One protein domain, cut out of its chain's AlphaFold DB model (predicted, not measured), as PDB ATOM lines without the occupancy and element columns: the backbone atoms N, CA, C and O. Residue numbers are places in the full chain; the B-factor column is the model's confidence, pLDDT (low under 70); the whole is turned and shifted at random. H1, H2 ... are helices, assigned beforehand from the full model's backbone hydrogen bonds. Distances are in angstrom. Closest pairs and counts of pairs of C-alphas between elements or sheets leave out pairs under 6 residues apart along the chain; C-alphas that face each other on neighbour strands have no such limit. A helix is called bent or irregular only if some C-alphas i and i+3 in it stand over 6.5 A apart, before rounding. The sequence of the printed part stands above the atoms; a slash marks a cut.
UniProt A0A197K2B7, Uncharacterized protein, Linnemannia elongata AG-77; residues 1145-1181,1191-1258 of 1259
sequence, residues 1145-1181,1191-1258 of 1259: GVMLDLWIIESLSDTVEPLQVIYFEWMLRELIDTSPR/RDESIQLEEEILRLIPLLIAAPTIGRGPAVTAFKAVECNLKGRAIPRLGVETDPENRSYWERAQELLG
ATOM      1  N   GLY A1145     309.142 270.256 248.131       67.00
ATOM      2  CA  GLY A1145     308.448 270.981 247.051       67.00
ATOM      3  C   GLY A1145     306.914 270.929 247.119       67.00
ATOM      4  O   GLY A1145     306.342 270.578 248.144       67.00
ATOM      5  N   VAL A1146     306.240 271.263 246.009       69.50
ATOM      6  CA  VAL A1146     304.765 271.440 245.908       69.50
ATOM      7  C   VAL A1146     303.955 270.195 246.307       69.50
ATOM      8  O   VAL A1146     302.812 270.308 246.750       69.50
ATOM      9  N   MET A1147     304.549 269.002 246.200       70.19
ATOM     10  CA  MET A1147     303.922 267.757 246.655       70.19
ATOM     11  C   MET A1147     303.637 267.758 248.166       70.19
ATOM     12  O   MET A1147     302.673 267.118 248.573       70.19
ATOM     13  N   LEU A1148     304.406 268.502 248.975       70.94
ATOM     14  CA  LEU A1148     304.238 268.601 250.431       70.94
ATOM     15  C   LEU A1148     302.885 269.215 250.766       70.94
ATOM     16  O   LEU A1148     302.145 268.684 251.587       70.94
ATOM     17  N   ASP A1149     302.556 270.309 250.087       81.25
ATOM     18  CA  ASP A1149     301.383 271.118 250.388       81.25
ATOM     19  C   ASP A1149     300.104 270.343 250.053       81.25
ATOM     20  O   ASP A1149     299.205 270.227 250.886       81.25
ATOM     21  N   LEU A1150     300.060 269.736 248.861       81.44
ATOM     22  CA  LEU A1150     298.959 268.871 248.430       81.44
ATOM     23  C   LEU A1150     298.815 267.642 249.334       81.44
ATOM     24  O   LEU A1150     297.702 267.287 249.717       81.44
ATOM     25  N   TRP A1151     299.926 267.004 249.703       78.31
ATOM     26  CA  TRP A1151     299.908 265.768 250.478       78.31
ATOM     27  C   TRP A1151     299.562 265.993 251.970       78.31
ATOM     28  O   TRP A1151     298.827 265.189 252.560       78.31
ATOM     29  N   ILE A1152     299.997 267.114 252.566       81.38
ATOM     30  CA  ILE A1152     299.502 267.596 253.867       81.38
ATOM     31  C   ILE A1152     297.997 267.845 253.778       81.38
ATOM     32  O   ILE A1152     297.255 267.424 254.667       81.38
ATOM     33  N   ILE A1153     297.533 268.493 252.704       87.12
ATOM     34  CA  ILE A1153     296.115 268.809 252.522       87.12
ATOM     35  C   ILE A1153     295.265 267.537 252.429       87.12
ATOM     36  O   ILE A1153     294.282 267.420 253.160       87.12
ATOM     37  N   GLU A1154     295.662 266.555 251.614       87.88
ATOM     38  CA  GLU A1154     294.996 265.248 251.556       87.88
ATOM     39  C   GLU A1154     294.950 264.587 252.941       87.88
ATOM     40  O   GLU A1154     293.885 264.175 253.408       87.88
ATOM     41  N   SER A1155     296.085 264.539 253.639       83.81
ATOM     42  CA  SER A1155     296.215 263.799 254.900       83.81
ATOM     43  C   SER A1155     295.510 264.457 256.087       83.81
ATOM     44  O   SER A1155     295.080 263.749 256.995       83.81
ATOM     45  N   LEU A1156     295.336 265.781 256.074       87.19
ATOM     46  CA  LEU A1156     294.450 266.481 257.005       87.19
ATOM     47  C   LEU A1156     292.977 266.319 256.600       87.19
ATOM     48  O   LEU A1156     292.134 266.128 257.476       87.19
ATOM     49  N   SER A1157     292.654 266.325 255.302       91.19
ATOM     50  CA  SER A1157     291.274 266.156 254.817       91.19
ATOM     51  C   SER A1157     290.663 264.783 255.132       91.19
ATOM     52  O   SER A1157     289.455 264.694 255.346       91.19
ATOM     53  N   ASP A1158     291.494 263.742 255.262       88.00
ATOM     54  CA  ASP A1158     291.124 262.406 255.763       88.00
ATOM     55  C   ASP A1158     290.719 262.410 257.268       88.00
ATOM     56  O   ASP A1158     290.351 261.367 257.816       88.00
ATOM     57  N   THR A1159     290.794 263.552 257.973       87.00
ATOM     58  CA  THR A1159     290.608 263.662 259.437       87.00
ATOM     59  C   THR A1159     289.637 264.784 259.840       87.00
ATOM     60  O   THR A1159     289.446 265.752 259.110       87.00
ATOM     61  N   VAL A1160     289.001 264.671 261.015       89.44
ATOM     62  CA  VAL A1160     288.038 265.674 261.522       89.44
ATOM     63  C   VAL A1160     288.732 266.905 262.115       89.44
ATOM     64  O   VAL A1160     289.786 266.773 262.729       89.44
ATOM     65  N   GLU A1161     288.124 268.093 262.000       89.50
ATOM     66  CA  GLU A1161     288.728 269.397 262.359       89.50
ATOM     67  C   GLU A1161     289.478 269.450 263.716       89.50
ATOM     68  O   GLU A1161     290.598 269.964 263.736       89.50
ATOM     69  N   PRO A1162     288.983 268.882 264.840       87.50
ATOM     70  CA  PRO A1162     289.748 268.865 266.092       87.50
ATOM     71  C   PRO A1162     291.051 268.053 266.009       87.50
ATOM     72  O   PRO A1162     292.055 268.429 266.610       87.50
ATOM     73  N   LEU A1163     291.047 266.952 265.250       84.94
ATOM     74  CA  LEU A1163     292.224 266.116 265.018       84.94
ATOM     75  C   LEU A1163     293.164 266.737 263.980       84.94
ATOM     76  O   LEU A1163     294.375 266.633 264.148       84.94
ATOM     77  N   GLN A1164     292.636 267.451 262.977       90.81
ATOM     78  CA  GLN A1164     293.453 268.217 262.027       90.81
ATOM     79  C   GLN A1164     294.398 269.177 262.762       90.81
ATOM     80  O   GLN A1164     295.583 269.230 262.446       90.81
ATOM     81  N   VAL A1165     293.901 269.898 263.777       90.19
ATOM     82  CA  VAL A1165     294.734 270.787 264.609       90.19
ATOM     83  C   VAL A1165     295.813 270.002 265.351       90.19
ATOM     84  O   VAL A1165     296.976 270.385 265.297       90.19
ATOM     85  N   ILE A1166     295.451 268.899 266.011       86.56
ATOM     86  CA  ILE A1166     296.376 268.111 266.841       86.56
ATOM     87  C   ILE A1166     297.481 267.468 265.992       86.56
ATOM     88  O   ILE A1166     298.656 267.564 266.344       86.56
ATOM     89  N   TYR A1167     297.136 266.855 264.856       83.44
ATOM     90  CA  TYR A1167     298.120 266.247 263.957       83.44
ATOM     91  C   TYR A1167     299.012 267.293 263.294       83.44
ATOM     92  O   TYR A1167     300.197 267.038 263.097       83.44
ATOM     93  N   PHE A1168     298.483 268.482 263.003       89.56
ATOM     94  CA  PHE A1168     299.267 269.570 262.433       89.56
ATOM     95  C   PHE A1168     300.181 270.255 263.470       89.56
ATOM     96  O   PHE A1168     301.336 270.536 263.159       89.56
ATOM     97  N   GLU A1169     299.738 270.442 264.722       87.75
ATOM     98  CA  GLU A1169     300.603 270.867 265.841       87.75
ATOM     99  C   GLU A1169     301.732 269.865 266.103       87.75
ATOM    100  O   GLU A1169     302.882 270.260 266.310       87.75
ATOM    101  N   TRP A1170     301.418 268.567 266.074       85.69
ATOM    102  CA  TRP A1170     302.401 267.500 266.239       85.69
ATOM    103  C   TRP A1170     303.395 267.455 265.063       85.69
ATOM    104  O   TRP A1170     304.602 267.457 265.288       85.69
ATOM    105  N   MET A1171     302.922 267.528 263.815       84.62
ATOM    106  CA  MET A1171     303.782 267.523 262.624       84.62
ATOM    107  C   MET A1171     304.696 268.755 262.566       84.62
ATOM    108  O   MET A1171     305.868 268.628 262.217       84.62
ATOM    109  N   LEU A1172     304.202 269.937 262.955       85.06
ATOM    110  CA  LEU A1172     305.038 271.131 263.094       85.06
ATOM    111  C   LEU A1172     306.093 270.974 264.194       85.06
ATOM    112  O   LEU A1172     307.215 271.438 264.010       85.06
ATOM    113  N   ARG A1173     305.773 270.308 265.315       82.81
ATOM    114  CA  ARG A1173     306.779 269.990 266.340       82.81
ATOM    115  C   ARG A1173     307.867 269.083 265.775       82.81
ATOM    116  O   ARG A1173     309.032 269.417 265.940       82.81
ATOM    117  N   GLU A1174     307.510 268.003 265.084       79.75
ATOM    118  CA  GLU A1174     308.505 267.111 264.477       79.75
ATOM    119  C   GLU A1174     309.350 267.829 263.421       79.75
ATOM    120  O   GLU A1174     310.564 267.666 263.417       79.75
ATOM    121  N   LEU A1175     308.770 268.680 262.570       75.25
ATOM    122  CA  LEU A1175     309.538 269.491 261.611       75.25
ATOM    123  C   LEU A1175     310.528 270.441 262.316       75.25
ATOM    124  O   LEU A1175     311.672 270.574 261.885       75.25
ATOM    125  N   ILE A1176     310.124 271.056 263.432       78.06
ATOM    126  CA  ILE A1176     310.980 271.939 264.243       78.06
ATOM    127  C   ILE A1176     312.057 271.157 265.024       78.06
ATOM    128  O   ILE A1176     313.159 271.670 265.215       78.06
ATOM    129  N   ASP A1177     311.770 269.927 265.458       73.62
ATOM    130  CA  ASP A1177     312.678 269.110 266.277       73.62
ATOM    131  C   ASP A1177     313.589 268.173 265.463       73.62
ATOM    132  O   ASP A1177     314.654 267.792 265.955       73.62
ATOM    133  N   THR A1178     313.218 267.851 264.219       63.31
ATOM    134  CA  THR A1178     314.069 267.157 263.230       63.31
ATOM    135  C   THR A1178     314.911 268.117 262.387       63.31
ATOM    136  O   THR A1178     315.958 267.706 261.881       63.31
ATOM    137  N   SER A1179     314.525 269.397 262.292       58.62
ATOM    138  CA  SER A1179     315.445 270.477 261.912       58.62
ATOM    139  C   SER A1179     316.679 270.430 262.834       58.62
ATOM    140  O   SER A1179     316.519 270.240 264.045       58.62
ATOM    141  N   PRO A1180     317.916 270.539 262.310       50.28
ATOM    142  CA  PRO A1180     319.126 270.265 263.082       50.28
ATOM    143  C   PRO A1180     319.322 271.279 264.219       50.28
ATOM    144  O   PRO A1180     319.918 272.344 264.055       50.28
ATOM    145  N   ARG A1181     318.827 270.923 265.413       43.56
ATOM    146  CA  ARG A1181     318.939 271.743 266.624       43.56
ATOM    147  C   ARG A1181     320.408 272.129 266.873       43.56
ATOM    148  O   ARG A1181     321.272 271.247 266.888       43.56
ATOM    149  N   ARG A1191     322.043 280.124 258.436       57.44
ATOM    150  CA  ARG A1191     320.767 280.815 258.713       57.44
ATOM    151  C   ARG A1191     319.650 280.328 257.797       57.44
ATOM    152  O   ARG A1191     318.505 280.216 258.233       57.44
ATOM    153  N   ASP A1192     320.053 280.037 256.574       65.00
ATOM    154  CA  ASP A1192     319.307 279.651 255.394       65.00
ATOM    155  C   ASP A1192     318.377 278.450 255.663       65.00
ATOM    156  O   ASP A1192     317.191 278.550 255.367       65.00
ATOM    157  N   GLU A1193     318.833 277.383 256.340       64.31
ATOM    158  CA  GLU A1193     317.966 276.233 256.696       64.31
ATOM    159  C   GLU A1193     316.808 276.648 257.622       64.31
ATOM    160  O   GLU A1193     315.683 276.154 257.526       64.31
ATOM    161  N   SER A1194     317.077 277.582 258.538       65.31
ATOM    162  CA  SER A1194     316.089 278.058 259.511       65.31
ATOM    163  C   SER A1194     315.140 279.118 258.947       65.31
ATOM    164  O   SER A1194     314.111 279.389 259.567       65.31
ATOM    165  N   ILE A1195     315.513 279.723 257.816       72.12
ATOM    166  CA  ILE A1195     314.683 280.631 257.024       72.12
ATOM    167  C   ILE A1195     313.752 279.784 256.152       72.12
ATOM    168  O   ILE A1195     312.543 279.933 256.273       72.12
ATOM    169  N   GLN A1196     314.284 278.796 255.423       79.38
ATOM    170  CA  GLN A1196     313.507 277.866 254.588       79.38
ATOM    171  C   GLN A1196     312.334 277.211 255.338       79.38
ATOM    172  O   GLN A1196     311.234 277.136 254.799       79.38
ATOM    173  N   LEU A1197     312.516 276.793 256.598       78.31
ATOM    174  CA  LEU A1197     311.408 276.237 257.391       78.31
ATOM    175  C   LEU A1197     310.326 277.281 257.735       78.31
ATOM    176  O   LEU A1197     309.142 276.950 257.758       78.31
ATOM    177  N   GLU A1198     310.698 278.537 258.002       82.06
ATOM    178  CA  GLU A1198     309.720 279.618 258.208       82.06
ATOM    179  C   GLU A1198     308.982 279.935 256.888       82.06
ATOM    180  O   GLU A1198     307.765 280.118 256.900       82.06
ATOM    181  N   GLU A1199     309.677 279.894 255.747       84.81
ATOM    182  CA  GLU A1199     309.128 280.109 254.398       84.81
ATOM    183  C   GLU A1199     308.163 278.997 253.952       84.81
ATOM    184  O   GLU A1199     307.063 279.290 253.480       84.81
ATOM    185  N   GLU A1200     308.506 277.717 254.148       83.38
ATOM    186  CA  GLU A1200     307.616 276.595 253.809       83.38
ATOM    187  C   GLU A1200     306.332 276.607 254.652       83.38
ATOM    188  O   GLU A1200     305.239 276.398 254.116       83.38
ATOM    189  N   ILE A1201     306.418 276.934 255.949       85.38
ATOM    190  CA  ILE A1201     305.226 277.074 256.803       85.38
ATOM    191  C   ILE A1201     304.370 278.274 256.354       85.38
ATOM    192  O   ILE A1201     303.140 278.184 256.375       85.38
ATOM    193  N   LEU A1202     304.979 279.376 255.898       86.62
ATOM    194  CA  LEU A1202     304.244 280.519 255.345       86.62
ATOM    195  C   LEU A1202     303.576 280.198 253.997       86.62
ATOM    196  O   LEU A1202     302.424 280.591 253.800       86.62
ATOM    197  N   ARG A1203     304.223 279.422 253.115       88.94
ATOM    198  CA  ARG A1203     303.621 278.928 251.859       88.94
ATOM    199  C   ARG A1203     302.426 278.003 252.118       88.94
ATOM    200  O   ARG A1203     301.433 278.063 251.392       88.94
ATOM    201  N   LEU A1204     302.487 277.195 253.177       87.19
ATOM    202  CA  LEU A1204     301.408 276.291 253.587       87.19
ATOM    203  C   LEU A1204     300.135 277.016 254.058       87.19
ATOM    204  O   LEU A1204     299.040 276.506 253.820       87.19
ATOM    205  N   ILE A1205     300.221 278.191 254.698       91.19
ATOM    206  CA  ILE A1205     299.039 278.848 255.300       91.19
ATOM    207  C   ILE A1205     297.940 279.180 254.269       91.19
ATOM    208  O   ILE A1205     296.803 278.755 254.490       91.19
ATOM    209  N   PRO A1206     298.205 279.869 253.137       88.50
ATOM    210  CA  PRO A1206     297.179 280.119 252.120       88.50
ATOM    211  C   PRO A1206     296.536 278.839 251.570       88.50
ATOM    212  O   PRO A1206     295.347 278.835 251.260       88.50
ATOM    213  N   LEU A1207     297.305 277.751 251.475       90.94
ATOM    214  CA  LEU A1207     296.862 276.479 250.906       90.94
ATOM    215  C   LEU A1207     295.979 275.699 251.898       90.94
ATOM    216  O   LEU A1207     294.925 275.195 251.513       90.94
ATOM    217  N   LEU A1208     296.326 275.712 253.190       90.75
ATOM    218  CA  LEU A1208     295.483 275.196 254.276       90.75
ATOM    219  C   LEU A1208     294.152 275.958 254.407       90.75
ATOM    220  O   LEU A1208     293.152 275.357 254.780       90.75
ATOM    221  N   ILE A1209     294.121 277.260 254.091       92.44
ATOM    222  CA  ILE A1209     292.884 278.067 254.090       92.44
ATOM    223  C   ILE A1209     292.050 277.828 252.820       92.44
ATOM    224  O   ILE A1209     290.823 277.919 252.863       92.44
ATOM    225  N   ALA A1210     292.694 277.531 251.687       92.31
ATOM    226  CA  ALA A1210     292.019 277.247 250.421       92.31
ATOM    227  C   ALA A1210     291.407 275.834 250.353       92.31
ATOM    228  O   ALA A1210     290.483 275.609 249.570       92.31
ATOM    229  N   ALA A1211     291.903 274.886 251.152       93.44
ATOM    230  CA  ALA A1211     291.420 273.509 251.194       93.44
ATOM    231  C   ALA A1211     290.012 273.412 251.838       93.44
ATOM    232  O   ALA A1211     289.881 273.576 253.050       93.44
ATOM    233  N   PRO A1212     288.943 273.085 251.082       88.00
ATOM    234  CA  PRO A1212     287.555 273.191 251.562       88.00
ATOM    235  C   PRO A1212     287.158 272.138 252.612       88.00
ATOM    236  O   PRO A1212     286.069 272.200 253.176       88.00
ATOM    237  N   THR A1213     288.018 271.148 252.837       91.19
ATOM    238  CA  THR A1213     287.878 270.046 253.800       91.19
ATOM    239  C   THR A1213     288.681 270.268 255.084       91.19
ATOM    240  O   THR A1213     288.560 269.476 256.020       91.19
ATOM    241  N   ILE A1214     289.492 271.327 255.148       91.62
ATOM    242  CA  ILE A1214     290.333 271.650 256.300       91.62
ATOM    243  C   ILE A1214     289.707 272.822 257.054       91.62
ATOM    244  O   ILE A1214     289.279 273.817 256.470       91.62
ATOM    245  N   GLY A1215     289.618 272.685 258.373       91.44
ATOM    246  CA  GLY A1215     289.155 273.752 259.248       91.44
ATOM    247  C   GLY A1215     290.115 274.943 259.274       91.44
ATOM    248  O   GLY A1215     291.279 274.846 258.891       91.44
ATOM    249  N   ARG A1216     289.686 276.082 259.830       92.81
ATOM    250  CA  ARG A1216     290.615 277.221 260.024       92.81
ATOM    251  C   ARG A1216     291.711 276.921 261.057       92.81
ATOM    252  O   ARG A1216     292.717 277.627 261.100       92.81
ATOM    253  N   GLY A1217     291.527 275.884 261.877       94.00
ATOM    254  CA  GLY A1217     292.429 275.484 262.956       94.00
ATOM    255  C   GLY A1217     293.900 275.310 262.536       94.00
ATOM    256  O   GLY A1217     294.727 276.086 263.017       94.00
ATOM    257  N   PRO A1218     294.249 274.366 261.636       92.81
ATOM    258  CA  PRO A1218     295.626 274.160 261.176       92.81
ATOM    259  C   PRO A1218     296.307 275.430 260.649       92.81
ATOM    260  O   PRO A1218     297.438 275.720 261.028       92.81
ATOM    261  N   ALA A1219     295.607 276.245 259.855       92.56
ATOM    262  CA  ALA A1219     296.151 277.499 259.336       92.56
ATOM    263  C   ALA A1219     296.454 278.526 260.448       92.56
ATOM    264  O   ALA A1219     297.521 279.142 260.454       92.56
ATOM    265  N   VAL A1220     295.561 278.665 261.439       93.50
ATOM    266  CA  VAL A1220     295.806 279.480 262.646       93.50
ATOM    267  C   VAL A1220     296.983 278.927 263.462       93.50
ATOM    268  O   VAL A1220     297.738 279.701 264.052       93.50
ATOM    269  N   THR A1221     297.160 277.608 263.501       91.38
ATOM    270  CA  THR A1221     298.289 276.953 264.173       91.38
ATOM    271  C   THR A1221     299.619 277.210 263.458       91.38
ATOM    272  O   THR A1221     300.573 277.596 264.131       91.38
ATOM    273  N   ALA A1222     299.697 277.092 262.126       88.81
ATOM    274  CA  ALA A1222     300.903 277.450 261.363       88.81
ATOM    275  C   ALA A1222     301.285 278.915 261.591       88.81
ATOM    276  O   ALA A1222     302.429 279.212 261.931       88.81
ATOM    277  N   PHE A1223     300.306 279.820 261.494       91.69
ATOM    278  CA  PHE A1223     300.524 281.243 261.734       91.69
ATOM    279  C   PHE A1223     301.097 281.505 263.137       91.69
ATOM    280  O   PHE A1223     302.097 282.207 263.279       91.69
ATOM    281  N   LYS A1224     300.535 280.869 264.178       90.94
ATOM    282  CA  LYS A1224     301.068 280.935 265.551       90.94
ATOM    283  C   LYS A1224     302.460 280.321 265.691       90.94
ATOM    284  O   LYS A1224     303.252 280.851 266.460       90.94
ATOM    285  N   ALA A1225     302.769 279.227 264.997       85.62
ATOM    286  CA  ALA A1225     304.079 278.584 265.073       85.62
ATOM    287  C   ALA A1225     305.184 279.511 264.539       85.62
ATOM    288  O   ALA A1225     306.189 279.723 265.221       85.62
ATOM    289  N   VAL A1226     304.954 280.147 263.383       86.25
ATOM    290  CA  VAL A1226     305.866 281.169 262.842       86.25
ATOM    291  C   VAL A1226     305.907 282.392 263.765       86.25
ATOM    292  O   VAL A1226     306.992 282.840 264.129       86.25
ATOM    293  N   GLU A1227     304.760 282.886 264.252       87.75
ATOM    294  CA  GLU A1227     304.722 284.017 265.192       87.75
ATOM    295  C   GLU A1227     305.512 283.737 266.489       87.75
ATOM    296  O   GLU A1227     306.196 284.618 267.013       87.75
ATOM    297  N   CYS A1228     305.465 282.504 267.004       83.69
ATOM    298  CA  CYS A1228     306.227 282.065 268.170       83.69
ATOM    299  C   CYS A1228     307.732 281.946 267.888       83.69
ATOM    300  O   CYS A1228     308.520 282.395 268.722       83.69
ATOM    301  N   ASN A1229     308.143 281.414 266.732       76.62
ATOM    302  CA  ASN A1229     309.554 281.374 266.328       76.62
ATOM    303  C   ASN A1229     310.132 282.792 266.171       76.62
ATOM    304  O   ASN A1229     311.169 283.104 266.766       76.62
ATOM    305  N   LEU A1230     309.405 283.686 265.490       67.94
ATOM    306  CA  LEU A1230     309.760 285.102 265.341       67.94
ATOM    307  C   LEU A1230     309.837 285.839 266.692       67.94
ATOM    308  O   LEU A1230     310.707 286.685 266.884       67.94
ATOM    309  N   LYS A1231     308.960 285.518 267.655       73.31
ATOM    310  CA  LYS A1231     308.993 286.089 269.021       73.31
ATOM    311  C   LYS A1231     310.088 285.494 269.915       73.31
ATOM    312  O   LYS A1231     310.503 286.151 270.869       73.31
ATOM    313  N   GLY A1232     310.524 284.262 269.655       65.50
ATOM    314  CA  GLY A1232     311.526 283.555 270.458       65.50
ATOM    315  C   GLY A1232     312.972 283.958 270.152       65.50
ATOM    316  O   GLY A1232     313.839 283.867 271.023       65.50
ATOM    317  N   ARG A1233     313.245 284.423 268.928       57.78
ATOM    318  CA  ARG A1233     314.590 284.801 268.470       57.78
ATOM    319  C   ARG A1233     314.914 286.248 268.865       57.78
ATOM    320  O   ARG A1233     314.204 287.181 268.520       57.78
ATOM    321  N   ALA A1234     316.043 286.461 269.546       36.41
ATOM    322  CA  ALA A1234     316.556 287.796 269.902       36.41
ATOM    323  C   ALA A1234     317.280 288.519 268.737       36.41
ATOM    324  O   ALA A1234     318.089 289.422 268.956       36.41
ATOM    325  N   ILE A1235     317.011 288.090 267.505       37.25
ATOM    326  CA  ILE A1235     317.525 288.624 266.240       37.25
ATOM    327  C   ILE A1235     316.336 289.330 265.556       37.25
ATOM    328  O   ILE A1235     315.208 288.873 265.744       37.25
ATOM    329  N   PRO A1236     316.518 290.444 264.815       40.75
ATOM    330  CA  PRO A1236     315.393 291.137 264.180       40.75
ATOM    331  C   PRO A1236     314.629 290.238 263.193       40.75
ATOM    332  O   PRO A1236     315.158 289.221 262.746       40.75
ATOM    333  N   ARG A1237     313.408 290.648 262.823       53.41
ATOM    334  CA  ARG A1237     312.413 289.912 262.004       53.41
ATOM    335  C   ARG A1237     312.812 289.724 260.523       53.41
ATOM    336  O   ARG A1237     311.958 289.742 259.643       53.41
ATOM    337  N   LEU A1238     314.106 289.600 260.237       50.06
ATOM    338  CA  LEU A1238     314.713 289.800 258.920       50.06
ATOM    339  C   LEU A1238     314.025 288.982 257.819       50.06
ATOM    340  O   LEU A1238     313.639 289.571 256.822       50.06
ATOM    341  N   GLY A1239     313.746 287.689 258.023       58.09
ATOM    342  CA  GLY A1239     313.076 286.858 257.008       58.09
ATOM    343  C   GLY A1239     311.748 287.428 256.482       58.09
ATOM    344  O   GLY A1239     311.497 287.353 255.287       58.09
ATOM    345  N   VAL A1240     310.940 288.065 257.342       57.66
ATOM    346  CA  VAL A1240     309.614 288.622 256.991       57.66
ATOM    347  C   VAL A1240     309.643 290.149 256.787       57.66
ATOM    348  O   VAL A1240     308.738 290.707 256.177       57.66
ATOM    349  N   GLU A1241     310.670 290.858 257.273       60.41
ATOM    350  CA  GLU A1241     310.813 292.315 257.077       60.41
ATOM    351  C   GLU A1241     311.778 292.716 255.947       60.41
ATOM    352  O   GLU A1241     311.659 293.838 255.452       60.41
ATOM    353  N   THR A1242     312.709 291.850 255.521       64.62
ATOM    354  CA  THR A1242     313.639 292.134 254.406       64.62
ATOM    355  C   THR A1242     313.302 291.414 253.109       64.62
ATOM    356  O   THR A1242     313.680 291.928 252.059       64.62
ATOM    357  N   ASP A1243     312.599 290.279 253.152       78.62
ATOM    358  CA  ASP A1243     312.096 289.637 251.936       78.62
ATOM    359  C   ASP A1243     310.639 290.070 251.647       78.62
ATOM    360  O   ASP A1243     309.757 289.882 252.497       78.62
ATOM    361  N   PRO A1244     310.357 290.685 250.480       77.69
ATOM    362  CA  PRO A1244     309.021 291.164 250.142       77.69
ATOM    363  C   PRO A1244     308.025 290.039 249.822       77.69
ATOM    364  O   PRO A1244     306.822 290.260 249.981       77.69
ATOM    365  N   GLU A1245     308.473 288.851 249.405       77.44
ATOM    366  CA  GLU A1245     307.588 287.707 249.169       77.44
ATOM    367  C   GLU A1245     307.120 287.123 250.501       77.44
ATOM    368  O   GLU A1245     305.914 287.016 250.727       77.44
ATOM    369  N   ASN A1246     308.038 286.870 251.439       76.31
ATOM    370  CA  ASN A1246     307.692 286.409 252.792       76.31
ATOM    371  C   ASN A1246     306.785 287.397 253.525       76.31
ATOM    372  O   ASN A1246     305.831 286.998 254.200       76.31
ATOM    373  N   ARG A1247     307.029 288.698 253.337       83.06
ATOM    374  CA  ARG A1247     306.130 289.748 253.815       83.06
ATOM    375  C   ARG A1247     304.740 289.651 253.184       83.06
ATOM    376  O   ARG A1247     303.746 289.767 253.898       83.06
ATOM    377  N   SER A1248     304.655 289.416 251.874       82.38
ATOM    378  CA  SER A1248     303.379 289.254 251.169       82.38
ATOM    379  C   SER A1248     302.621 288.007 251.636       82.38
ATOM    380  O   SER A1248     301.422 288.096 251.898       82.38
ATOM    381  N   TYR A1249     303.302 286.871 251.835       79.31
ATOM    382  CA  TYR A1249     302.699 285.674 252.431       79.31
ATOM    383  C   TYR A1249     302.198 285.938 253.856       79.31
ATOM    384  O   TYR A1249     301.092 285.515 254.188       79.31
ATOM    385  N   TRP A1250     302.949 286.683 254.676       84.19
ATOM    386  CA  TRP A1250     302.539 287.056 256.031       84.19
ATOM    387  C   TRP A1250     301.301 287.967 256.053       84.19
ATOM    388  O   TRP A1250     300.305 287.640 256.699       84.19
ATOM    389  N   GLU A1251     301.327 289.088 255.327       86.69
ATOM    390  CA  GLU A1251     300.212 290.049 255.276       86.69
ATOM    391  C   GLU A1251     298.945 289.397 254.684       86.69
ATOM    392  O   GLU A1251     297.844 289.574 255.211       86.69
ATOM    393  N   ARG A1252     299.096 288.536 253.668       83.06
ATOM    394  CA  ARG A1252     297.996 287.756 253.079       83.06
ATOM    395  C   ARG A1252     297.476 286.657 254.009       83.06
ATOM    396  O   ARG A1252     296.276 286.393 254.023       83.06
ATOM    397  N   ALA A1253     298.339 286.022 254.803       76.44
ATOM    398  CA  ALA A1253     297.921 285.071 255.832       76.44
ATOM    399  C   ALA A1253     297.087 285.759 256.926       76.44
ATOM    400  O   ALA A1253     296.065 285.211 257.339       76.44
ATOM    401  N   GLN A1254     297.465 286.973 257.344       87.19
ATOM    402  CA  GLN A1254     296.662 287.781 258.268       87.19
ATOM    403  C   GLN A1254     295.285 288.121 257.685       87.19
ATOM    404  O   GLN A1254     294.274 287.870 258.341       87.19
ATOM    405  N   GLU A1255     295.227 288.608 256.440       89.25
ATOM    406  CA  GLU A1255     293.966 288.931 255.755       89.25
ATOM    407  C   GLU A1255     293.037 287.707 255.638       89.25
ATOM    408  O   GLU A1255     291.863 287.774 256.007       89.25
ATOM    409  N   LEU A1256     293.561 286.562 255.181       79.31
ATOM    410  CA  LEU A1256     292.779 285.335 254.988       79.31
ATOM    411  C   LEU A1256     292.266 284.732 256.312       79.31
ATOM    412  O   LEU A1256     291.150 284.196 256.370       79.31
ATOM    413  N   LEU A1257     293.054 284.831 257.388       82.12
ATOM    414  CA  LEU A1257     292.648 284.398 258.727       82.12
ATOM    415  C   LEU A1257     291.698 285.395 259.410       82.12
ATOM    416  O   LEU A1257     290.827 284.958 260.166       82.12
ATOM    417  N   GLY A1258     291.810 286.690 259.096       87.50
ATOM    418  CA  GLY A1258     291.080 287.788 259.735       87.50
ATOM    419  C   GLY A1258     291.729 288.259 261.043       87.50
ATOM    420  O   GLY A1258     291.025 288.376 262.048       87.50
TER     421      GLY A1258
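What this domain is: This is residues 1145 to 1181 and 1191 to 1258 of the 1259 residues of an uncharacterized protein of Linnemannia elongata AG-77 (UniProt A0A197K2B7). A helical hairpin, H3 and H4, makes the core; a second hairpin, H1 and H2, packs on one side of it, H1 on H3 and H2 on H4, and H6 packs on the other side, on both H3 and H4. The short H5 lies at the start of H6, and residues 1231 to 1236 stick out. The 105 printed residues, with six named helices in the order H1 to H6 and no named strand, are of the class all helix. The whole is compact, with a radius of gyration of the C-alphas of 13.4 A and spans of 38 by 30 by 24 A.

How they stand to each other: H1, residues 1146 to 1157, and H2, residues 1161 to 1178, form a helical hairpin at a steep tilt of 39 degrees; they touch through residues 1156 to 1157 of H1 alone, with the closest C-alphas, those of Leu 1156 and Gln 1164, 5.4 A apart. H3, residues 1191 to 1210, touches H1 at a steep tilt of 50 degrees, closest at the C-alphas of Asp 1149 and Leu 1204, 6.1 A. H4, residues 1216 to 1232, forms a helical hairpin with H3 at a shallow tilt of 23 degrees; the closest C-alphas, of Ile 1205 and Ala 1219, are 5.1 A apart. H4 also touches H2, the same way at a shallow tilt of 31 degrees, closest at the C-alphas of Val 1165 and Pro 1218, 4.9 A. H5, residues 1238 to 1241, and H6, residues 1244 to 1257, touch only at the corner, closest at the C-alphas of Val 1240 and Arg 1247, 4.8 A. H6 touches H3 at 35.4 degrees, only just a steep tilt, closest at the C-alphas of Leu 1202 and Tyr 1249, 6.1 A. It touches H4 with residues 1253 to 1257 alone, closest at the C-alphas of Val 1220 and Leu 1257, 7.0 A. H6 is apart from H1 and H2. The helix packing is mostly crossed, but only just: 2 of 6 touching pairs with a tilt are shallow. Each O i to N i+4 pair is within hydrogen-bond range in H2, H4 and H6, against 7 of 8 in H1 and 13 of 16 in H3; H5 is too short for such a pair.

Where its parts are: H1 begins at C-alpha 1146, (304.765, 271.440, 245.908), and is 17.0 A long; H2 is 25.5 A. H3, the longest helix, measures 30.1 A and is irregular, only just: C-alphas 1203 and 1206 are 6.6 A apart. H4 is 24.2 A, H5 5.0 A, and H6 19.7 A, ending at C-alpha 1257, (292.648, 284.398, 258.727).

The domain as a whole: The C-alphas farthest apart, of Asp 1158 and Ile 1235, are 38.7 A apart. Residues 1182 to 1190 are not printed; C-alphas 1181 and 1191 are 12.2 A apart across this cut. The links printed whole are tight. The mean pLDDT of the printed part is 79.2; 22 residues are under 70, among them 1178 to 1181, 1191 to 1194 and 1232 to 1242.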